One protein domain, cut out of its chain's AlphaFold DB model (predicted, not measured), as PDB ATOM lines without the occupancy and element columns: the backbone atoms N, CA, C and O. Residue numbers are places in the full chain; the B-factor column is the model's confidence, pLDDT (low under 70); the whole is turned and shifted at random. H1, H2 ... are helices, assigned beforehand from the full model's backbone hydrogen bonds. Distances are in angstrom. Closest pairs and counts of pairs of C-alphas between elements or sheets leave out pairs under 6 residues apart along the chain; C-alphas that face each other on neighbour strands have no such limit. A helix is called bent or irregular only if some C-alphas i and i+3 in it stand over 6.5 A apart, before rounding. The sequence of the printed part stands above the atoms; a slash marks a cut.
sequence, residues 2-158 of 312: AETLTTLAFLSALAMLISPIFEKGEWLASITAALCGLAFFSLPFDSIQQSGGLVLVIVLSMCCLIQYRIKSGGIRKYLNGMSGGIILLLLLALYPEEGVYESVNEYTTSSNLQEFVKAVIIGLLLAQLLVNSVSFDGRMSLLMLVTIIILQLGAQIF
ATOM      1  N   ALA A   2      41.099 -38.191  -8.990       77.75
ATOM      2  CA  ALA A   2      40.410 -38.546 -10.234       77.75
ATOM      3  C   ALA A   2      40.014 -37.316 -11.073       77.75
ATOM      4  O   ALA A   2      40.399 -37.221 -12.230       77.75
ATOM      5  N   GLU A   3      39.357 -36.321 -10.470       83.19
ATOM      6  CA  GLU A   3      38.931 -35.088 -11.159       83.19
ATOM      7  C   GLU A   3      40.085 -34.342 -11.830       83.19
ATOM      8  O   GLU A   3      40.002 -33.987 -13.001       83.19
ATOM      9  N   THR A   4      41.207 -34.165 -11.125       86.25
ATOM     10  CA  THR A   4      42.393 -33.513 -11.692       86.25
ATOM     11  C   THR A   4      42.945 -34.282 -12.892       86.25
ATOM     12  O   THR A   4      43.383 -33.668 -13.863       86.25
ATOM     13  N   LEU A   5      42.897 -35.618 -12.860       89.19
ATOM     14  CA  LEU A   5      43.315 -36.461 -13.982       89.19
ATOM     15  C   LEU A   5      42.325 -36.382 -15.149       89.19
ATOM     16  O   LEU A   5      42.762 -36.316 -16.297       89.19
ATOM     17  N   THR A   6      41.021 -36.309 -14.877       87.44
ATOM     18  CA  THR A   6      39.987 -36.112 -15.901       87.44
ATOM     19  C   THR A   6      40.128 -34.751 -16.581       87.44
ATOM     20  O   THR A   6      40.082 -34.679 -17.807       87.44
ATOM     21  N   THR A   7      40.403 -33.678 -15.836       89.25
ATOM     22  CA  THR A   7      40.677 -32.349 -16.413       89.25
ATOM     23  C   THR A   7      41.927 -32.366 -17.293       89.25
ATOM     24  O   THR A   7      41.939 -31.787 -18.379       89.25
ATOM     25  N   LEU A   8      42.982 -33.074 -16.878       91.38
ATOM     26  CA  LEU A   8      44.160 -33.268 -17.726       91.38
ATOM     27  C   LEU A   8      43.831 -34.098 -18.975       91.38
ATOM     28  O   LEU A   8      44.327 -33.786 -20.056       91.38
ATOM     29  N   ALA A   9      42.982 -35.124 -18.858       91.00
ATOM     30  CA  ALA A   9      42.521 -35.913 -19.997       91.00
ATOM     31  C   ALA A   9      41.703 -35.059 -20.976       91.00
ATOM     32  O   ALA A   9      41.895 -35.164 -22.186       91.00
ATOM     33  N   PHE A  10      40.870 -34.151 -20.462       92.31
ATOM     34  CA  PHE A  10      40.136 -33.166 -21.251       92.31
ATOM     35  C   PHE A  10      41.083 -32.230 -22.015       92.31
ATOM     36  O   PHE A  10      40.950 -32.070 -23.229       92.31
ATOM     37  N   LEU A  11      42.094 -31.667 -21.347       93.38
ATOM     38  CA  LEU A  11      43.111 -30.834 -22.004       93.38
ATOM     39  C   LEU A  11      43.916 -31.625 -23.046       93.38
ATOM     40  O   LEU A  11      44.247 -31.096 -24.107       93.38
ATOM     41  N   SER A  12      44.196 -32.903 -22.781       92.94
ATOM     42  CA  SER A  12      44.845 -33.802 -23.740       92.94
ATOM     43  C   SER A  12      43.952 -34.080 -24.957       92.94
ATOM     44  O   SER A  12      44.431 -34.045 -26.089       92.94
ATOM     45  N   ALA A  13      42.644 -34.274 -24.767       92.50
ATOM     46  CA  ALA A  13      41.675 -34.422 -25.855       92.50
ATOM     47  C   ALA A  13      41.546 -33.137 -26.695       92.50
ATOM     48  O   ALA A  13      41.506 -33.201 -27.925       92.50
ATOM     49  N   LEU A  14      41.585 -31.965 -26.054       93.25
ATOM     50  CA  LEU A  14      41.665 -30.678 -26.746       93.25
ATOM     51  C   LEU A  14      42.961 -30.566 -27.566       93.25
ATOM     52  O   LEU A  14      42.933 -30.162 -28.728       93.25
ATOM     53  N   ALA A  15      44.098 -30.989 -27.007       92.25
ATOM     54  CA  ALA A  15      45.358 -31.041 -27.744       92.25
ATOM     55  C   ALA A  15      45.290 -32.016 -28.934       92.25
ATOM     56  O   ALA A  15      45.816 -31.705 -30.003       92.25
ATOM     57  N   MET A  16      44.609 -33.161 -28.796       92.88
ATOM     58  CA  MET A  16      44.337 -34.084 -29.908       92.88
ATOM     59  C   MET A  16      43.514 -33.412 -31.013       92.88
ATOM     60  O   MET A  16      43.899 -33.510 -32.180       92.88
ATOM     61  N   LEU A  17      42.452 -32.684 -30.655       90.88
ATOM     62  CA  LEU A  17      41.598 -31.951 -31.595       90.88
ATOM     63  C   LEU A  17      42.387 -30.909 -32.406       90.88
ATOM     64  O   LEU A  17      42.178 -30.786 -33.610       90.88
ATOM     65  N   ILE A  18      43.317 -30.195 -31.764       88.31
ATOM     66  CA  ILE A  18      44.136 -29.137 -32.389       88.31
ATOM     67  C   ILE A  18      45.382 -29.718 -33.094       88.31
ATOM     68  O   ILE A  18      45.957 -29.096 -33.992       88.31
ATOM     69  N   SER A  19      45.774 -30.956 -32.777       88.06
ATOM     70  CA  SER A  19      46.941 -31.627 -33.369       88.06
ATOM     71  C   SER A  19      47.014 -31.682 -34.906       88.06
ATOM     72  O   SER A  19      48.141 -31.729 -35.404       88.06
ATOM     73  N   PRO A  20      45.918 -31.636 -35.701       84.75
ATOM     74  CA  PRO A  20      46.010 -31.579 -37.162       84.75
ATOM     75  C   PRO A  20      46.805 -30.375 -37.692       84.75
ATOM     76  O   PRO A  20      47.381 -30.463 -38.781       84.75
ATOM     77  N   ILE A  21      46.859 -29.280 -36.921       85.00
ATOM     78  CA  ILE A  21      47.596 -28.047 -37.243       85.00
ATOM     79  C   ILE A  21      49.112 -28.253 -37.090       85.00
ATOM     80  O   ILE A  21      49.906 -27.575 -37.738       85.00
ATOM     81  N   PHE A  22      49.532 -29.228 -36.281       83.56
ATOM     82  CA  PHE A  22      50.931 -29.478 -35.961       83.56
ATOM     83  C   PHE A  22      51.486 -30.735 -36.651       83.56
ATOM     84  O   PHE A  22      50.786 -31.700 -36.981       83.56
ATOM     85  N   GLU A  23      52.804 -30.756 -36.853       76.12
ATOM     86  CA  GLU A  23      53.499 -31.896 -37.465       76.12
ATOM     87  C   GLU A  23      53.857 -33.012 -36.476       76.12
ATOM     88  O   GLU A  23      54.158 -34.125 -36.907       76.12
ATOM     89  N   LYS A  24      53.761 -32.768 -35.167       79.69
ATOM     90  CA  LYS A  24      54.048 -33.739 -34.096       79.69
ATOM     91  C   LYS A  24      52.758 -34.148 -33.370       79.69
ATOM     92  O   LYS A  24      51.720 -33.529 -33.566       79.69
ATOM     93  N   GLY A  25      52.823 -35.184 -32.526       79.25
ATOM     94  CA  GLY A  25      51.702 -35.564 -31.645       79.25
ATOM     95  C   GLY A  25      51.110 -36.959 -31.865       79.25
ATOM     96  O   GLY A  25      49.958 -37.201 -31.526       79.25
ATOM     97  N   GLU A  26      51.877 -37.907 -32.405       84.75
ATOM     98  CA  GLU A  26      51.426 -39.303 -32.588       84.75
ATOM     99  C   GLU A  26      51.076 -40.028 -31.289       84.75
ATOM    100  O   GLU A  26      50.374 -41.030 -31.324       84.75
ATOM    101  N   TRP A  27      51.567 -39.529 -30.159       88.69
ATOM    102  CA  TRP A  27      51.432 -40.116 -28.832       88.69
ATOM    103  C   TRP A  27      50.290 -39.501 -28.013       88.69
ATOM    104  O   TRP A  27      50.018 -39.985 -26.919       88.69
ATOM    105  N   LEU A  28      49.605 -38.466 -28.522       90.88
ATOM    106  CA  LEU A  28      48.567 -37.742 -27.775       90.88
ATOM    107  C   LEU A  28      47.421 -38.664 -27.330       90.88
ATOM    108  O   LEU A  28      46.998 -38.594 -26.180       90.88
ATOM    109  N   ALA A  29      46.993 -39.597 -28.188       91.94
ATOM    110  CA  ALA A  29      45.996 -40.603 -27.819       91.94
ATOM    111  C   ALA A  29      46.469 -41.493 -26.653       91.94
ATOM    112  O   ALA A  29      45.679 -41.820 -25.773       91.94
ATOM    113  N   SER A  30      47.763 -41.837 -26.587       94.00
ATOM    114  CA  SER A  30      48.326 -42.594 -25.456       94.00
ATOM    115  C   SER A  30      48.278 -41.812 -24.146       94.00
ATOM    116  O   SER A  30      48.041 -42.408 -23.100       94.00
ATOM    117  N   ILE A  31      48.509 -40.493 -24.185       94.25
ATOM    118  CA  ILE A  31      48.425 -39.644 -22.988       94.25
ATOM    119  C   ILE A  31      46.991 -39.639 -22.473       94.25
ATOM    120  O   ILE A  31      46.764 -39.909 -21.298       94.25
ATOM    121  N   THR A  32      46.027 -39.367 -23.357       94.31
ATOM    122  CA  THR A  32      44.608 -39.319 -22.997       94.31
ATOM    123  C   THR A  32      44.150 -40.665 -22.436       94.31
ATOM    124  O   THR A  32      43.520 -40.698 -21.383       94.31
ATOM    125  N   ALA A  33      44.561 -41.778 -23.059       95.12
ATOM    126  CA  ALA A  33      44.343 -43.123 -22.530       95.12
ATOM    127  C   ALA A  33      44.920 -43.288 -21.116       95.12
ATOM    128  O   ALA A  33      44.208 -43.709 -20.209       95.12
ATOM    129  N   ALA A  34      46.191 -42.937 -20.906       94.94
ATOM    130  CA  ALA A  34      46.844 -43.086 -19.609       94.94
ATOM    131  C   ALA A  34      46.154 -42.252 -18.518       94.94
ATOM    132  O   ALA A  34      45.928 -42.757 -17.422       94.94
ATOM    133  N   LEU A  35      45.774 -41.010 -18.822       94.81
ATOM    134  CA  LEU A  35      45.090 -40.125 -17.880       94.81
ATOM    135  C   LEU A  35      43.693 -40.640 -17.519       94.81
ATOM    136  O   LEU A  35      43.376 -40.713 -16.336       94.81
ATOM    137  N   CYS A  36      42.893 -41.072 -18.501       93.00
ATOM    138  CA  CYS A  36      41.582 -41.677 -18.238       93.00
ATOM    139  C   CYS A  36      41.695 -43.001 -17.475       93.00
ATOM    140  O   CYS A  36      40.900 -43.257 -16.575       93.00
ATOM    141  N   GLY A  37      42.698 -43.825 -17.792       92.75
ATOM    142  CA  GLY A  37      42.966 -45.070 -17.078       92.75
ATOM    143  C   GLY A  37      43.340 -44.820 -15.619       92.75
ATOM    144  O   GLY A  37      42.733 -45.401 -14.726       92.75
ATOM    145  N   LEU A  38      44.287 -43.912 -15.363       93.69
ATOM    146  CA  LEU A  38      44.670 -43.525 -14.002       93.69
ATOM    147  C   LEU A  38      43.498 -42.897 -13.236       93.69
ATOM    148  O   LEU A  38      43.325 -43.198 -12.058       93.69
ATOM    149  N   ALA A  39      42.678 -42.073 -13.898       91.56
ATOM    150  CA  ALA A  39      41.473 -41.508 -13.297       91.56
ATOM    151  C   ALA A  39      40.499 -42.616 -12.872       91.56
ATOM    152  O   ALA A  39      40.082 -42.640 -11.718       91.56
ATOM    153  N   PHE A  40      40.211 -43.578 -13.755       92.06
ATOM    154  CA  PHE A  40      39.307 -44.690 -13.457       92.06
ATOM    155  C   PHE A  40      39.833 -45.593 -12.336       92.06
ATOM    156  O   PHE A  40      39.096 -45.903 -11.408       92.06
ATOM    157  N   PHE A  41      41.118 -45.963 -12.356       91.19
ATOM    158  CA  PHE A  41      41.708 -46.793 -11.295       91.19
ATOM    159  C   PHE A  41      41.817 -46.082  -9.943       91.19
ATOM    160  O   PHE A  41      42.020 -46.740  -8.926       91.19
ATOM    161  N   SER A  42      41.694 -44.751  -9.918       89.06
ATOM    162  CA  SER A  42      41.612 -43.982  -8.673       89.06
ATOM    163  C   SER A  42      40.195 -43.898  -8.091       89.06
ATOM    164  O   SER A  42      40.032 -43.363  -6.996       89.06
ATOM    165  N   LEU A  43      39.187 -44.414  -8.805       88.06
ATOM    166  CA  LEU A  43      37.792 -44.470  -8.375       88.06
ATOM    167  C   LEU A  43      37.415 -45.886  -7.894       88.06
ATOM    168  O   LEU A  43      38.017 -46.870  -8.333       88.06
ATOM    169  N   PRO A  44      36.391 -46.020  -7.029       87.25
ATOM    170  CA  PRO A  44      35.793 -47.316  -6.715       87.25
ATOM    171  C   PRO A  44      35.288 -48.008  -7.985       87.25
ATOM    172  O   PRO A  44      34.769 -47.345  -8.884       87.25
ATOM    173  N   PHE A  45      35.384 -49.337  -8.065       86.38
ATOM    174  CA  PHE A  45      34.969 -50.061  -9.275       86.38
ATOM    175  C   PHE A  45      33.473 -49.897  -9.584       86.38
ATOM    176  O   PHE A  45      33.096 -49.860 -10.753       86.38
ATOM    177  N   ASP A  46      32.638 -49.698  -8.560       87.31
ATOM    178  CA  ASP A  46      31.205 -49.408  -8.712       87.31
ATOM    179  C   ASP A  46      30.924 -48.118  -9.497       87.31
ATOM    180  O   ASP A  46      29.845 -47.961 -10.071       87.31
ATOM    181  N   SER A  47      31.907 -47.217  -9.618       87.31
ATOM    182  CA  SER A  47      31.792 -46.016 -10.455       87.31
ATOM    183  C   SER A  47      31.500 -46.316 -11.926       87.31
ATOM    184  O   SER A  47      30.991 -45.441 -12.624       87.31
ATOM    185  N   ILE A  48      31.777 -47.536 -12.407       88.88
ATOM    186  CA  ILE A  48      31.458 -47.956 -13.780       88.88
ATOM    187  C   ILE A  48      29.953 -47.943 -14.068       88.88
ATOM    188  O   ILE A  48      29.553 -47.811 -15.219       88.88
ATOM    189  N   GLN A  49      29.126 -48.058 -13.027       87.19
ATOM    190  CA  GLN A  49      27.667 -47.985 -13.126       87.19
ATOM    191  C   GLN A  49      27.171 -46.542 -13.282       87.19
ATOM    192  O   GLN A  49      26.015 -46.315 -13.632       87.19
ATOM    193  N   GLN A  50      28.033 -45.559 -13.017       87.69
ATOM    194  CA  GLN A  50      27.746 -44.144 -13.205       87.69
ATOM    195  C   GLN A  50      28.299 -43.664 -14.553       87.69
ATOM    196  O   GLN A  50      29.319 -44.159 -15.041       87.69
ATOM    197  N   SER A  51      27.670 -42.638 -15.131       85.44
ATOM    198  CA  SER A  51      28.077 -42.069 -16.424       85.44
ATOM    199  C   SER A  51      29.549 -41.638 -16.446       85.44
ATOM    200  O   SER A  51      30.234 -41.855 -17.444       85.44
ATOM    201  N   GLY A  52      30.057 -41.102 -15.329       86.06
ATOM    202  CA  GLY A  52      31.442 -40.654 -15.198       86.06
ATOM    203  C   GLY A  52      32.464 -41.784 -15.338       86.06
ATOM    204  O   GLY A  52      33.345 -41.703 -16.193       86.06
ATOM    205  N   GLY A  53      32.340 -42.859 -14.548       88.88
ATOM    206  CA  GLY A  53      33.256 -44.004 -14.631       88.88
ATOM    207  C   GLY A  53      33.142 -44.744 -15.965       88.88
ATOM    208  O   GLY A  53      34.158 -45.099 -16.569       88.88
ATOM    209  N   LEU A  54      31.916 -44.889 -16.479       91.88
ATOM    210  CA  LEU A  54      31.639 -45.475 -17.790       91.88
ATOM    211  C   LEU A  54      32.357 -44.725 -18.917       91.88
ATOM    212  O   LEU A  54      33.031 -45.350 -19.744       91.88
ATOM    213  N   VAL A  55      32.279 -43.389 -18.942       94.06
ATOM    214  CA  VAL A  55      32.895 -42.617 -20.027       94.06
ATOM    215  C   VAL A  55      34.419 -42.700 -20.012       94.06
ATOM    216  O   VAL A  55      35.029 -42.754 -21.080       94.06
ATOM    217  N   LEU A  56      35.045 -42.784 -18.833       94.69
ATOM    218  CA  LEU A  56      36.498 -42.945 -18.726       94.69
ATOM    219  C   LEU A  56      36.972 -44.244 -19.395       94.69
ATOM    220  O   LEU A  56      37.985 -44.238 -20.099       94.69
ATOM    221  N   VAL A  57      36.220 -45.341 -19.246       96.44
ATOM    222  CA  VAL A  57      36.538 -46.634 -19.878       96.44
ATOM    223  C   VAL A  57      36.280 -46.613 -21.390       96.44
ATOM    224  O   VAL A  57      37.091 -47.144 -22.162       96.44
ATOM    225  N   ILE A  58      35.208 -45.949 -21.843       96.56
ATOM    226  CA  ILE A  58      34.958 -45.716 -23.277       96.56
ATOM    227  C   ILE A  58      36.129 -44.943 -23.891       96.56
ATOM    228  O   ILE A  58      36.702 -45.378 -24.889       96.56
ATOM    229  N   VAL A  59      36.524 -43.818 -23.288       96.81
ATOM    230  CA  VAL A  59      37.611 -42.969 -23.799       96.81
ATOM    231  C   VAL A  59      38.944 -43.715 -23.790       96.81
ATOM    232  O   VAL A  59      39.672 -43.663 -24.783       96.81
ATOM    233  N   LEU A  60      39.248 -44.462 -22.724       97.25
ATOM    234  CA  LEU A  60      40.449 -45.293 -22.628       97.25
ATOM    235  C   LEU A  60      40.534 -46.296 -23.788       97.25
ATOM    236  O   LEU A  60      41.527 -46.329 -24.518       97.25
ATOM    237  N   SER A  61      39.490 -47.106 -23.975       97.38
ATOM    238  CA  SER A  61      39.457 -48.148 -25.013       97.38
ATOM    239  C   SER A  61      39.475 -47.561 -26.428       97.38
ATOM    240  O   SER A  61      40.207 -48.055 -27.293       97.38
ATOM    241  N   MET A  62      38.760 -46.455 -26.644       97.19
ATOM    242  CA  MET A  62      38.772 -45.695 -27.891       97.19
ATOM    243  C   MET A  62      40.190 -45.198 -28.221       97.19
ATOM    244  O   MET A  62      40.711 -45.479 -29.305       97.19
ATOM    245  N   CYS A  63      40.856 -44.531 -27.272       96.88
ATOM    246  CA  CYS A  63      42.217 -44.015 -27.435       96.88
ATOM    247  C   CYS A  63      43.238 -45.120 -27.732       96.88
ATOM    248  O   CYS A  63      44.093 -44.943 -28.603       96.88
ATOM    249  N   CYS A  64      43.141 -46.268 -27.055       96.75
ATOM    250  CA  CYS A  64      44.025 -47.411 -27.289       96.75
ATOM    251  C   CYS A  64      43.956 -47.903 -28.745       96.75
ATOM    252  O   CYS A  64      44.997 -48.093 -29.383       96.75
ATOM    253  N   LEU A  65      42.748 -48.057 -29.304       96.00
ATOM    254  CA  LEU A  65      42.588 -48.501 -30.692       96.00
ATOM    255  C   LEU A  65      43.062 -47.438 -31.693       96.00
ATOM    256  O   LEU A  65      43.745 -47.769 -32.664       96.00
ATOM    257  N   ILE A  66      42.758 -46.161 -31.449       95.12
ATOM    258  CA  ILE A  66      43.233 -45.053 -32.293       95.12
ATOM    259  C   ILE A  66      44.759 -45.014 -32.314       95.12
ATOM    260  O   ILE A  66      45.364 -44.961 -33.385       95.12
ATOM    261  N   GLN A  67      45.391 -45.109 -31.145       95.12
ATOM    262  CA  GLN A  67      46.842 -45.111 -31.029       95.12
ATOM    263  C   GLN A  67      47.474 -46.274 -31.800       95.12
ATOM    264  O   GLN A  67      48.483 -46.084 -32.486       95.12
ATOM    265  N   TYR A  68      46.887 -47.468 -31.696       95.19
ATOM    266  CA  TYR A  68      47.320 -48.640 -32.451       95.19
ATOM    267  C   TYR A  68      47.232 -48.399 -33.965       95.19
ATOM    268  O   TYR A  68      48.180 -48.687 -34.699       95.19
ATOM    269  N   ARG A  69      46.129 -47.809 -34.440       93.06
ATOM    270  CA  ARG A  69      45.921 -47.500 -35.863       93.06
ATOM    271  C   ARG A  69      46.880 -46.433 -36.379       93.06
ATOM    272  O   ARG A  69      47.396 -46.592 -37.481       93.06
ATOM    273  N   ILE A  70      47.180 -45.407 -35.584       91.38
ATOM    274  CA  ILE A  70      48.187 -44.391 -35.924       91.38
ATOM    275  C   ILE A  70      49.567 -45.042 -36.071       91.38
ATOM    276  O   ILE A  70      50.219 -44.854 -37.095       91.38
ATOM    277  N   LYS A  71      49.984 -45.879 -35.109       91.94
ATOM    278  CA  LYS A  71      51.273 -46.597 -35.182       91.94
ATOM    279  C   LYS A  71      51.351 -47.587 -36.346       91.94
ATOM    280  O   LYS A  71      52.431 -47.826 -36.867       91.94
ATOM    281  N   SER A  72      50.212 -48.136 -36.762       89.50
ATOM    282  CA  SER A  72      50.112 -49.050 -37.906       89.50
ATOM    283  C   SER A  72      50.065 -48.331 -39.267       89.50
ATOM    284  O   SER A  72      49.832 -48.984 -40.279       89.50
ATOM    285  N   GLY A  73      50.257 -47.005 -39.309       86.50
ATOM    286  CA  GLY A  73      50.304 -46.215 -40.547       86.50
ATOM    287  C   GLY A  73      49.005 -45.487 -40.921       86.50
ATOM    288  O   GLY A  73      48.870 -45.029 -42.053       86.50
ATOM    289  N   GLY A  74      48.034 -45.375 -40.009       83.75
ATOM    290  CA  GLY A  74      46.800 -44.614 -40.233       83.75
ATOM    291  C   GLY A  74      47.019 -43.096 -40.343       83.75
ATOM    292  O   GLY A  74      48.020 -42.557 -39.870       83.75
ATOM    293  N   ILE A  75      46.050 -42.376 -40.929       87.00
ATOM    294  CA  ILE A  75      46.127 -40.916 -41.119       87.00
ATOM    295  C   ILE A  75      46.027 -40.196 -39.767       87.00
ATOM    296  O   ILE A  75      44.940 -39.858 -39.295       87.00
ATOM    297  N   ARG A  76      47.184 -39.915 -39.157       88.12
ATOM    298  CA  ARG A  76      47.298 -39.302 -37.826       88.12
ATOM    299  C   ARG A  76      46.460 -38.041 -37.658       88.12
ATOM    300  O   ARG A  76      45.743 -37.937 -36.671       88.12
ATOM    301  N   LYS A  77      46.578 -37.079 -38.582       87.56
ATOM    302  CA  LYS A  77      45.899 -35.777 -38.467       87.56
ATOM    303  C   LYS A  77      44.388 -35.967 -38.335       87.56
ATOM    304  O   LYS A  77      43.794 -35.457 -37.398       87.56
ATOM    305  N   TYR A  78      43.791 -36.770 -39.212       87.12
ATOM    306  CA  TYR A  78      42.363 -37.061 -39.144       87.12
ATOM    307  C   TYR A  78      42.000 -37.825 -37.868       87.12
ATOM    308  O   TYR A  78      41.107 -37.402 -37.139       87.12
ATOM    309  N   LEU A  79      42.713 -38.919 -37.573       90.44
ATOM    310  CA  LEU A  79      42.389 -39.782 -36.439       90.44
ATOM    311  C   LEU A  79      42.491 -39.035 -35.109       90.44
ATOM    312  O   LEU A  79      41.537 -39.085 -34.344       90.44
ATOM    313  N   ASN A  80      43.577 -38.302 -34.846       90.12
ATOM    314  CA  ASN A  80      43.701 -37.508 -33.620       90.12
ATOM    315  C   ASN A  80      42.697 -36.352 -33.572       90.12
ATOM    316  O   ASN A  80      42.072 -36.160 -32.538       90.12
ATOM    317  N   GLY A  81      42.522 -35.608 -34.670       89.56
ATOM    318  CA  GLY A  81      41.608 -34.465 -34.705       89.56
ATOM    319  C   GLY A  81      40.167 -34.876 -34.404       89.56
ATOM    320  O   GLY A  81      39.551 -34.385 -33.462       89.56
ATOM    321  N   MET A  82      39.653 -35.847 -35.164       90.19
ATOM    322  CA  MET A  82      38.270 -36.306 -35.040       90.19
ATOM    323  C   MET A  82      38.001 -37.045 -33.737       90.19
ATOM    324  O   MET A  82      36.979 -36.803 -33.094       90.19
ATOM    325  N   SER A  83      38.914 -37.927 -33.325       92.38
ATOM    326  CA  SER A  83      38.745 -38.611 -32.047       92.38
ATOM    327  C   SER A  83      38.881 -37.669 -30.865       92.38
ATOM    328  O   SER A  83      38.094 -37.792 -29.939       92.38
ATOM    329  N   GLY A  84      39.804 -36.703 -30.906       91.75
ATOM    330  CA  GLY A  84      39.940 -35.673 -29.878       91.75
ATOM    331  C   GLY A  84      38.646 -34.887 -29.695       91.75
ATOM    332  O   GLY A  84      38.204 -34.708 -28.566       91.75
ATOM    333  N   GLY A  85      37.984 -34.515 -30.798       91.75
ATOM    334  CA  GLY A  85      36.665 -33.876 -30.763       91.75
ATOM    335  C   GLY A  85      35.591 -34.747 -30.106       91.75
ATOM    336  O   GLY A  85      34.908 -34.290 -29.197       91.75
ATOM    337  N   ILE A  86      35.468 -36.016 -30.506       94.25
ATOM    338  CA  ILE A  86      34.465 -36.931 -29.927       94.25
ATOM    339  C   ILE A  86      34.765 -37.254 -28.462       94.25
ATOM    340  O   ILE A  86      33.847 -37.291 -27.653       94.25
ATOM    341  N   ILE A  87      36.032 -37.449 -28.097       95.31
ATOM    342  CA  ILE A  87      36.453 -37.670 -26.709       95.31
ATOM    343  C   ILE A  87      36.125 -36.445 -25.856       95.31
ATOM    344  O   ILE A  87      35.617 -36.596 -24.750       95.31
ATOM    345  N   LEU A  88      36.379 -35.241 -26.371       94.38
ATOM    346  CA  LEU A  88      36.034 -34.004 -25.684       94.38
ATOM    347  C   LEU A  88      34.523 -33.912 -25.451       94.38
ATOM    348  O   LEU A  88      34.112 -33.600 -24.340       94.38
ATOM    349  N   LEU A  89      33.708 -34.254 -26.453       93.12
ATOM    350  CA  LEU A  89      32.250 -34.308 -26.310       93.12
ATOM    351  C   LEU A  89      31.802 -35.364 -25.302       93.12
ATOM    352  O   LEU A  89      30.948 -35.074 -24.475       93.12
ATOM    353  N   LEU A  90      32.390 -36.561 -25.329       94.00
ATOM    354  CA  LEU A  90      32.089 -37.621 -24.368       94.00
ATOM    355  C   LEU A  90      32.388 -37.172 -22.934       94.00
ATOM    356  O   LEU A  90      31.538 -37.321 -22.063       94.00
ATOM    357  N   LEU A  91      33.566 -36.592 -22.697       93.06
ATOM    358  CA  LEU A  91      33.945 -36.098 -21.375       93.06
ATOM    359  C   LEU A  91      33.039 -34.946 -20.930       93.06
ATOM    360  O   LEU A  91      32.566 -34.974 -19.802       93.06
ATOM    361  N   LEU A  92      32.749 -33.976 -21.803       91.50
ATOM    362  CA  LEU A  92      31.923 -32.818 -21.440       91.50
ATOM    363  C   LEU A  92      30.449 -33.183 -21.217       91.50
ATOM    364  O   LEU A  92      29.788 -32.569 -20.392       91.50
ATOM    365  N   ALA A  93      29.926 -34.152 -21.971       88.38
ATOM    366  CA  ALA A  93      28.506 -34.485 -21.950       88.38
ATOM    367  C   ALA A  93      28.139 -35.559 -20.914       88.38
ATOM    368  O   ALA A  93      26.979 -35.644 -20.526       88.38
ATOM    369  N   LEU A  94      29.087 -36.415 -20.507       89.62
ATOM    370  CA  LEU A  94      28.797 -37.577 -19.653       89.62
ATOM    371  C   LEU A  94      29.565 -37.595 -18.328       89.62
ATOM    372  O   LEU A  94      29.124 -38.283 -17.402       89.62
ATOM    373  N   TYR A  95      30.690 -36.880 -18.208       88.06
ATOM    374  CA  TYR A  95      31.393 -36.790 -16.930       88.06
ATOM    375  C   TYR A  95      30.726 -35.725 -16.041       88.06
ATOM    376  O   TYR A  95      30.591 -34.582 -16.477       88.06
ATOM    377  N   PRO A  96      30.300 -36.068 -14.812       83.94
ATOM    378  CA  PRO A  96      29.585 -35.139 -13.938       83.94
ATOM    379  C   PRO A  96      30.482 -33.983 -13.464       83.94
ATOM    380  O   PRO A  96      31.638 -34.203 -13.096       83.94
ATOM    381  N   GLU A  97      29.934 -32.763 -13.421       76.12
ATOM    382  CA  GLU A  97      30.653 -31.558 -12.965       76.12
ATOM    383  C   GLU A  97      31.100 -31.661 -11.503       76.12
ATOM    384  O   GLU A  97      32.195 -31.226 -11.153       76.12
ATOM    385  N   GLU A  98      30.273 -32.281 -10.662       71.56
ATOM    386  CA  GLU A  98      30.553 -32.470  -9.236       71.56
ATOM    387  C   GLU A  98      31.530 -33.625  -8.959       71.56
ATOM    388  O   GLU A  98      31.829 -33.906  -7.804       71.56
ATOM    389  N   GLY A  99      32.033 -34.298  -9.999       68.12
ATOM    390  CA  GLY A  99      32.875 -35.479  -9.853       68.12
ATOM    391  C   GLY A  99      32.079 -36.762  -9.600       68.12
ATOM    392  O   GLY A  99      30.849 -36.788  -9.569       68.12
ATOM    393  N   VAL A 100      32.803 -37.876  -9.506       73.75
ATOM    394  CA  VAL A 100      32.222 -39.208  -9.304       73.75
ATOM    395  C   VAL A 100      32.290 -39.539  -7.816       73.75
ATOM    396  O   VAL A 100      33.379 -39.756  -7.284       73.75
ATOM    397  N   TYR A 101      31.134 -39.583  -7.157       63.88
ATOM    398  CA  TYR A 101      31.016 -39.969  -5.749       63.88
ATOM    399  C   TYR A 101      30.846 -41.486  -5.594       63.88
ATOM    400  O   TYR A 101      30.484 -42.189  -6.544       63.88
ATOM    401  N   GLU A 102      31.085 -41.997  -4.382       59.09
ATOM    402  CA  GLU A 102      30.746 -43.378  -4.022       59.09
ATOM    403  C   GLU A 102      29.278 -43.657  -4.373       59.09
ATOM    404  O   GLU A 102      28.386 -42.853  -4.089       59.09
ATOM    405  N   SER A 103      29.025 -44.769  -5.066       58.94
ATOM    406  CA  SER A 103      27.664 -45.139  -5.432       58.94
ATOM    407  C   SER A 103      26.855 -45.406  -4.168       58.94
ATOM    408  O   SER A 103      27.253 -46.191  -3.315       58.94
ATOM    409  N   VAL A 104      25.675 -44.789  -4.070       57.16
ATOM    410  CA  VAL A 104      24.733 -45.031  -2.961       57.16
ATOM    411  C   VAL A 104      24.265 -46.497  -2.936       57.16
ATOM    412  O   VAL A 104      23.878 -47.011  -1.891       57.16
ATOM    413  N   ASN A 105      24.333 -47.175  -4.086       68.50
ATOM    414  CA  ASN A 105      24.031 -48.592  -4.237       68.50
ATOM    415  C   ASN A 105      25.325 -49.411  -4.307       68.50
ATOM    416  O   ASN A 105      26.221 -49.085  -5.088       68.50
ATOM    417  N   GLU A 106      25.388 -50.505  -3.550       73.38
ATOM    418  CA  GLU A 106      26.411 -51.538  -3.724       73.38
ATOM    419  C   GLU A 106      26.010 -52.453  -4.885       73.38
ATOM    420  O   GLU A 106      24.929 -53.051  -4.886       73.38
ATOM    421  N   TYR A 107      26.882 -52.561  -5.887       81.00
ATOM    422  CA  TYR A 107      26.653 -53.415  -7.043       81.00
ATOM    423  C   TYR A 107      27.438 -54.715  -6.919       81.00
ATOM    424  O   TYR A 107      28.519 -54.796  -6.338       81.00
ATOM    425  N   THR A 108      26.894 -55.780  -7.503       87.56
ATOM    426  CA  THR A 108      27.618 -57.049  -7.573       87.56
ATOM    427  C   THR A 108      28.829 -56.933  -8.504       87.56
ATOM    428  O   THR A 108      28.802 -56.245  -9.526       87.56
ATOM    429  N   THR A 109      29.896 -57.677  -8.219       86.25
ATOM    430  CA  THR A 109      31.091 -57.698  -9.081       86.25
ATOM    431  C   THR A 109      30.780 -58.139 -10.516       86.25
ATOM    432  O   THR A 109      31.409 -57.658 -11.459       86.25
ATOM    433  N   SER A 110      29.782 -59.008 -10.705       88.44
ATOM    434  CA  SER A 110      29.324 -59.459 -12.022       88.44
ATOM    435  C   SER A 110      28.644 -58.347 -12.825       88.44
ATOM    436  O   SER A 110      28.934 -58.214 -14.013       88.44
ATOM    437  N   SER A 111      27.792 -57.525 -12.202       88.19
ATOM    438  CA  SER A 111      27.148 -56.393 -12.882       88.19
ATOM    439  C   SER A 111      28.163 -55.330 -13.296       88.19
ATOM    440  O   SER A 111      28.095 -54.812 -14.409       88.19
ATOM    441  N   ASN A 112      29.161 -55.054 -12.453       89.94
ATOM    442  CA  ASN A 112      30.228 -54.106 -12.792       89.94
ATOM    443  C   ASN A 112      31.102 -54.607 -13.941       89.94
ATOM    444  O   ASN A 112      31.488 -53.832 -14.814       89.94
ATOM    445  N   LEU A 113      31.378 -55.913 -13.989       91.44
ATOM    446  CA  LEU A 113      32.122 -56.508 -15.095       91.44
ATOM    447  C   LEU A 113      31.349 -56.412 -16.418       91.44
ATOM    448  O   LEU A 113      31.954 -56.148 -17.457       91.44
ATOM    449  N   GLN A 114      30.027 -56.600 -16.396       90.81
ATOM    450  CA  GLN A 114      29.187 -56.463 -17.590       90.81
ATOM    451  C   GLN A 114      29.212 -55.034 -18.146       90.81
ATOM    452  O   GLN A 114      29.467 -54.859 -19.340       90.81
ATOM    453  N   GLU A 115      29.030 -54.018 -17.297       90.75
ATOM    454  CA  GLU A 115      29.104 -52.615 -17.731       90.75
ATOM    455  C   GLU A 115      30.517 -52.222 -18.181       90.75
ATOM    456  O   GLU A 115      30.675 -51.538 -19.192       90.75
ATOM    457  N   PHE A 116      31.562 -52.738 -17.527       93.94
ATOM    458  CA  PHE A 116      32.939 -52.538 -17.978       93.94
ATOM    459  C   PHE A 116      33.164 -53.094 -19.392       93.94
ATOM    460  O   PHE A 116      33.690 -52.400 -20.264       93.94
ATOM    461  N   VAL A 117      32.737 -54.335 -19.652       93.94
ATOM    462  CA  VAL A 117      32.857 -54.963 -20.979       93.94
ATOM    463  C   VAL A 117      32.068 -54.175 -22.024       93.94
ATOM    464  O   VAL A 117      32.583 -53.916 -23.111       93.94
ATOM    465  N   LYS A 118      30.851 -53.737 -21.693       92.19
ATOM    466  CA  LYS A 118      30.030 -52.889 -22.563       92.19
ATOM    467  C   LYS A 118      30.734 -51.572 -22.899       92.19
ATOM    468  O   LYS A 118      30.832 -51.238 -24.078       92.19
ATOM    469  N   ALA A 119      31.288 -50.872 -21.909       94.44
ATOM    470  CA  ALA A 119      32.036 -49.632 -22.113       94.44
ATOM    471  C   ALA A 119      33.254 -49.836 -23.034       94.44
ATOM    472  O   ALA A 119      33.470 -49.053 -23.962       94.44
ATOM    473  N   VAL A 120      34.004 -50.930 -22.850       96.44
ATOM    474  CA  VAL A 120      35.126 -51.287 -23.734       96.44
ATOM    475  C   VAL A 120      34.650 -51.538 -25.167       96.44
ATOM    476  O   VAL A 120      35.240 -51.009 -26.108       96.44
ATOM    477  N   ILE A 121      33.578 -52.312 -25.360       95.38
ATOM    478  CA  ILE A 121      33.039 -52.596 -26.700       95.38
ATOM    479  C   ILE A 121      32.580 -51.300 -27.382       95.38
ATOM    480  O   ILE A 121      32.875 -51.104 -28.561       95.38
ATOM    481  N   ILE A 122      31.910 -50.399 -26.655       95.19
ATOM    482  CA  ILE A 122      31.455 -49.107 -27.190       95.19
ATOM    483  C   ILE A 122      32.647 -48.235 -27.602       95.19
ATOM    484  O   ILE A 122      32.652 -47.706 -28.714       95.19
ATOM    485  N   GLY A 123      33.681 -48.110 -26.766       96.00
ATOM    486  CA  GLY A 123      34.861 -47.314 -27.114       96.00
ATOM    487  C   GLY A 123      35.623 -47.871 -28.322       96.00
ATOM    488  O   GLY A 123      36.008 -47.111 -29.216       96.00
ATOM    489  N   LEU A 124      35.756 -49.199 -28.424       96.44
ATOM    490  CA  LEU A 124      36.323 -49.854 -29.610       96.44
ATOM    491  C   LEU A 124      35.460 -49.634 -30.861       96.44
ATOM    492  O   LEU A 124      36.004 -49.365 -31.934       96.44
ATOM    493  N   LEU A 125      34.132 -49.712 -30.734       96.25
ATOM    494  CA  LEU A 125      33.191 -49.453 -31.824       96.25
ATOM    495  C   LEU A 125      33.324 -48.015 -32.340       96.25
ATOM    496  O   LEU A 125      33.475 -47.821 -33.544       96.25
ATOM    497  N   LEU A 126      33.328 -47.015 -31.450       96.31
ATOM    498  CA  LEU A 126      33.486 -45.604 -31.818       96.31
ATOM    499  C   LEU A 126      34.817 -45.347 -32.533       96.31
ATOM    500  O   LEU A 126      34.844 -44.712 -33.588       96.31
ATOM    501  N   ALA A 127      35.923 -45.888 -32.012       95.62
ATOM    502  CA  ALA A 127      37.222 -45.781 -32.671       95.62
ATOM    503  C   ALA A 127      37.222 -46.452 -34.054       95.62
ATOM    504  O   ALA A 127      37.745 -45.883 -35.014       95.62
ATOM    505  N   GLN A 128      36.622 -47.636 -34.191       95.38
ATOM    506  CA  GLN A 128      36.582 -48.345 -35.468       95.38
ATOM    507  C   GLN A 128      35.668 -47.653 -36.493       95.38
ATOM    508  O   GLN A 128      36.020 -47.633 -37.674       95.38
ATOM    509  N   LEU A 129      34.567 -47.022 -36.066       95.06
ATOM    510  CA  LEU A 129      33.712 -46.190 -36.923       95.06
ATOM    511  C   LEU A 129      34.488 -45.000 -37.508       95.06
ATOM    512  O   LEU A 129      34.376 -44.733 -38.703       95.06
ATOM    513  N   LEU A 130      35.340 -44.348 -36.710       92.88
ATOM    514  CA  LEU A 130      36.218 -43.267 -37.183       92.88
ATOM    515  C   LEU A 130      37.335 -43.739 -38.111       92.88
ATOM    516  O   LEU A 130      37.745 -43.025 -39.020       92.88
ATOM    517  N   VAL A 131      37.858 -44.943 -37.903       92.19
ATOM    518  CA  VAL A 131      38.822 -45.522 -38.849       92.19
ATOM    519  C   VAL A 131      38.131 -45.794 -40.187       92.19
ATOM    520  O   VAL A 131      38.690 -45.526 -41.251       92.19
ATOM    521  N   ASN A 132      36.892 -46.281 -40.135       92.44
ATOM    522  CA  ASN A 132      36.109 -46.611 -41.316       92.44
ATOM    523  C   ASN A 132      35.653 -45.374 -42.106       92.44
ATOM    524  O   ASN A 132      35.478 -45.469 -43.320       92.44
ATOM    525  N   SER A 133      35.515 -44.215 -41.447       89.75
ATOM    526  CA  SER A 133      35.206 -42.947 -42.118       89.75
ATOM    527  C   SER A 133      36.358 -42.417 -42.981       89.75
ATOM    528  O   SER A 133      36.117 -41.614 -43.877       89.75
ATOM    529  N   VAL A 134      37.594 -42.879 -42.754       85.88
ATOM    530  CA  VAL A 134      38.756 -42.570 -43.607       85.88
ATOM    531  C   VAL A 134      38.859 -43.549 -44.767       85.88
ATOM    532  O   VAL A 134      38.942 -43.159 -45.929       85.88
ATOM    533  N   SER A 135      38.889 -44.839 -44.446       82.06
ATOM    534  CA  SER A 135      39.062 -45.911 -45.420       82.06
ATOM    535  C   SER A 135      38.069 -47.016 -45.110       82.06
ATOM    536  O   SER A 135      38.246 -47.759 -44.143       82.06
ATOM    537  N   PHE A 136      37.029 -47.111 -45.934       86.69
ATOM    538  CA  PHE A 136      35.987 -48.107 -45.743       86.69
ATOM    539  C   PHE A 136      36.541 -49.523 -45.931       86.69
ATOM    540  O   PHE A 136      36.997 -49.881 -47.018       86.69
ATOM    541  N   ASP A 137      36.455 -50.340 -44.883       89.44
ATOM    542  CA  ASP A 137      36.773 -51.765 -44.921       89.44
ATOM    543  C   ASP A 137      35.483 -52.565 -44.721       89.44
ATOM    544  O   ASP A 137      34.872 -52.546 -43.648       89.44
ATOM    545  N   GLY A 138      35.066 -53.297 -45.756       88.19
ATOM    546  CA  GLY A 138      33.834 -54.083 -45.730       88.19
ATOM    547  C   GLY A 138      33.817 -55.177 -44.655       88.19
ATOM    548  O   GLY A 138      32.759 -55.436 -44.081       88.19
ATOM    549  N   ARG A 139      34.968 -55.791 -44.332       90.75
ATOM    550  CA  ARG A 139      35.043 -56.843 -43.301       90.75
ATOM    551  C   ARG A 139      34.848 -56.249 -41.912       90.75
ATOM    552  O   ARG A 139      34.007 -56.726 -41.154       90.75
ATOM    553  N   MET A 140      35.580 -55.179 -41.605       90.06
ATOM    554  CA  MET A 140      35.437 -54.467 -40.330       90.06
ATOM    555  C   MET A 140      34.055 -53.822 -40.196       90.06
ATOM    556  O   MET A 140      33.481 -53.830 -39.114       90.06
ATOM    557  N   SER A 141      33.472 -53.338 -41.295       91.31
ATOM    558  CA  SER A 141      32.115 -52.782 -41.307       91.31
ATOM    559  C   SER A 141      31.044 -53.810 -40.965       91.31
ATOM    560  O   SER A 141      30.122 -53.502 -40.215       91.31
ATOM    561  N   LEU A 142      31.178 -55.044 -41.464       91.88
ATOM    562  CA  LEU A 142      30.278 -56.137 -41.100       91.88
ATOM    563  C   LEU A 142      30.401 -56.468 -39.610       91.88
ATOM    564  O   LEU A 142      29.383 -56.587 -38.934       91.88
ATOM    565  N   LEU A 143      31.630 -56.543 -39.086       91.94
ATOM    566  CA  LEU A 143      31.859 -56.733 -37.651       91.94
ATOM    567  C   LEU A 143      31.210 -55.615 -36.824       91.94
ATOM    568  O   LEU A 143      30.527 -55.914 -35.852       91.94
ATOM    569  N   MET A 144      31.342 -54.349 -37.232       92.75
ATOM    570  CA  MET A 144      30.687 -53.227 -36.549       92.75
ATOM    571  C   MET A 144      29.162 -53.352 -36.553       92.75
ATOM    572  O   MET A 144      28.547 -53.143 -35.513       92.75
ATOM    573  N   LEU A 145      28.546 -53.725 -37.681       93.31
ATOM    574  CA  LEU A 145      27.094 -53.941 -37.754       93.31
ATOM    575  C   LEU A 145      26.640 -55.047 -36.802       93.31
ATOM    576  O   LEU A 145      25.669 -54.863 -36.074       93.31
ATOM    577  N   VAL A 146      27.360 -56.172 -36.773       93.38
ATOM    578  CA  VAL A 146      27.073 -57.275 -35.845       93.38
ATOM    579  C   VAL A 146      27.199 -56.799 -34.397       93.38
ATOM    580  O   VAL A 146      26.290 -57.036 -33.605       93.38
ATOM    581  N   THR A 147      28.262 -56.065 -34.059       92.62
ATOM    582  CA  THR A 147      28.454 -55.493 -32.719       92.62
ATOM    583  C   THR A 147      27.328 -54.532 -32.337       92.62
ATOM    584  O   THR A 147      26.812 -54.626 -31.229       92.62
ATOM    585  N   ILE A 148      26.893 -53.650 -33.243       93.44
ATOM    586  CA  ILE A 148      25.772 -52.722 -33.008       93.44
ATOM    587  C   ILE A 148      24.476 -53.492 -32.737       93.44
ATOM    588  O   ILE A 148      23.757 -53.159 -31.799       93.44
ATOM    589  N   ILE A 149      24.186 -54.538 -33.519       92.50
ATOM    590  CA  ILE A 149      22.985 -55.367 -33.333       92.50
ATOM    591  C   ILE A 149      23.027 -56.078 -31.976       92.50
ATOM    592  O   ILE A 149      22.041 -56.046 -31.242       92.50
ATOM    593  N   ILE A 150      24.165 -56.681 -31.618       91.69
ATOM    594  CA  ILE A 150      24.341 -57.358 -30.325       91.69
ATOM    595  C   ILE A 150      24.163 -56.367 -29.172       91.69
ATOM    596  O   ILE A 150      23.431 -56.656 -28.228       91.69
ATOM    597  N   LEU A 151      24.786 -55.189 -29.258       90.69
ATOM    598  CA  LEU A 151      24.650 -54.146 -28.246       90.69
ATOM    599  C   LEU A 151      23.214 -53.626 -28.142       90.69
ATOM    600  O   LEU A 151      22.742 -53.383 -27.037       90.69
ATOM    601  N   GLN A 152      22.491 -53.486 -29.253       91.19
ATOM    602  CA  GLN A 152      21.099 -53.051 -29.204       91.19
ATOM    603  C   GLN A 152      20.186 -54.110 -28.577       91.19
ATOM    604  O   GLN A 152      19.316 -53.763 -27.782       91.19
ATOM    605  N   LEU A 153      20.386 -55.391 -28.894       88.00
ATOM    606  CA  LEU A 153      19.583 -56.479 -28.331       88.00
ATOM    607  C   LEU A 153      19.897 -56.737 -26.852       88.00
ATOM    608  O   LEU A 153      18.983 -57.014 -26.081       88.00
ATOM    609  N   GLY A 154      21.172 -56.660 -26.462       83.31
ATOM    610  CA  GLY A 154      21.617 -56.973 -25.103       83.31
ATOM    611  C   GLY A 154      21.614 -55.787 -24.140       83.31
ATOM    612  O   GLY A 154      21.396 -55.980 -22.950       83.31
ATOM    613  N   ALA A 155      21.859 -54.572 -24.636       80.69
ATOM    614  CA  ALA A 155      22.090 -53.385 -23.810       80.69
ATOM    615  C   ALA A 155      21.256 -52.159 -24.217       80.69
ATOM    616  O   ALA A 155      21.425 -51.106 -23.612       80.69
ATOM    617  N   GLN A 156      20.385 -52.281 -25.229       84.94
ATOM    618  CA  GLN A 156      19.472 -51.223 -25.681       84.94
ATOM    619  C   GLN A 156      20.155 -49.855 -25.858       84.94
ATOM    620  O   GLN A 156      19.674 -48.820 -25.399       84.94
ATOM    621  N   ILE A 157      21.299 -49.850 -26.548       82.50
ATOM    622  CA  ILE A 157      22.145 -48.661 -26.728       82.50
ATOM    623  C   ILE A 157      21.441 -47.458 -27.380       82.50
ATOM    624  O   ILE A 157      21.964 -46.353 -27.293       82.50
ATOM    625  N   PHE A 158      20.284 -47.644 -28.025       80.12
ATOM    626  CA  PHE A 158      19.492 -46.582 -28.658       80.12
ATOM    627  C   PHE A 158      18.333 -46.030 -27.803       80.12
ATOM    628  O   PHE A 158      17.401 -45.446 -28.350       80.12
TER     629      PHE A 158
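What this domain is: This is residues 2 to 158 of the 312 residues of an uncharacterized protein of Candidatus Poseidoniales archaeon (UniProt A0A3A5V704). H1, H2, H4 and H5 make a four-cornered bundle of roughly lengthwise helices, and H6 packs on the H4 and H5 side of it, with H7 beyond H6 as a last layer touching H6 alone. The short H3 sits at one end, and the long loop of residues 95 to 108 passes round that end from H5 to H6. The printed part has 157 residues with seven named helices, H1 to H7 in order, and no named strand; the class is all helix. It is compact, with a radius of gyration of the C-alphas of 15.5 A and spans of 46 by 36 by 22 A.

Where its parts are: H1, residues 2 to 21, begins at C-alpha 2 (40.410, -38.546, -10.234) and is 29.9 A long; it is irregular, with C-alphas 17 and 20 7.1 A apart. H2 is residues 28 to 41, 20.0 A, and H3 is residues 45 to 49. H4, residues 51 to 71, measures 30.2 A, and H5, residues 76 to 94, 26.0 A. The longest, H6, residues 109 to 134, measures 38.5 A and starts at (31.091, -57.698, -9.081). H7, residues 138 to 155, measures 24.9 A and ends at (22.090, -53.385, -23.810).

How they stand to each other: H1, H2, H4, H5 and H6 form an up and down bundle, each running against the one before it. H1 and H2 are a hairpin at a shallow tilt of 13 degrees, with closest C-alphas Ala 2 and Ala 39 at 4.4 A. H1 also touches H5, Leu 17 to Gly 81 being the closest C-alphas at 4.0 A. H2 touches H4, closest at the C-alphas of Ala 33 and Leu 60, 4.5 A. H4 and H5 are a hairpin at 3 degrees, a shallow tilt, with Ile 70 and Arg 76 the closest C-alphas at 5.5 A. H1 and H4 are near each other. H4 and H6 are the hubs, touching four helices each; they touch at a steep tilt of 42 degrees, the same way, with the C-alphas of Ile 58 and Gly 123 closest at 4.2 A. H6 touches H5 with residues 127 to 134 alone, and H3 with residues 112 to 116 alone. H6 and H7 are a hairpin, with Leu 125 and Met 144 the closest C-alphas at 6.5 A; their tilt of 32 degrees is shallow, only just short of steep. H7 and H4 are apart. Every O i to N i+4 pair is within hydrogen-bond range in H2, H4, H5 and H7, against 14 of 16 in H1, 21 of 22 in H6 and 0 of 1 in H3, where 2 of 2 O i to N i+3 pairs are.

The domain as a whole: The C-alphas farthest apart, of Glu 23 and Glu 106, are 47.5 A apart. The printed part has no cut. The link from H5 to H6 is long, 14 residues. The mean pLDDT of the printed part is 89.0; residue 99 and residues 101 to 105 are under 70.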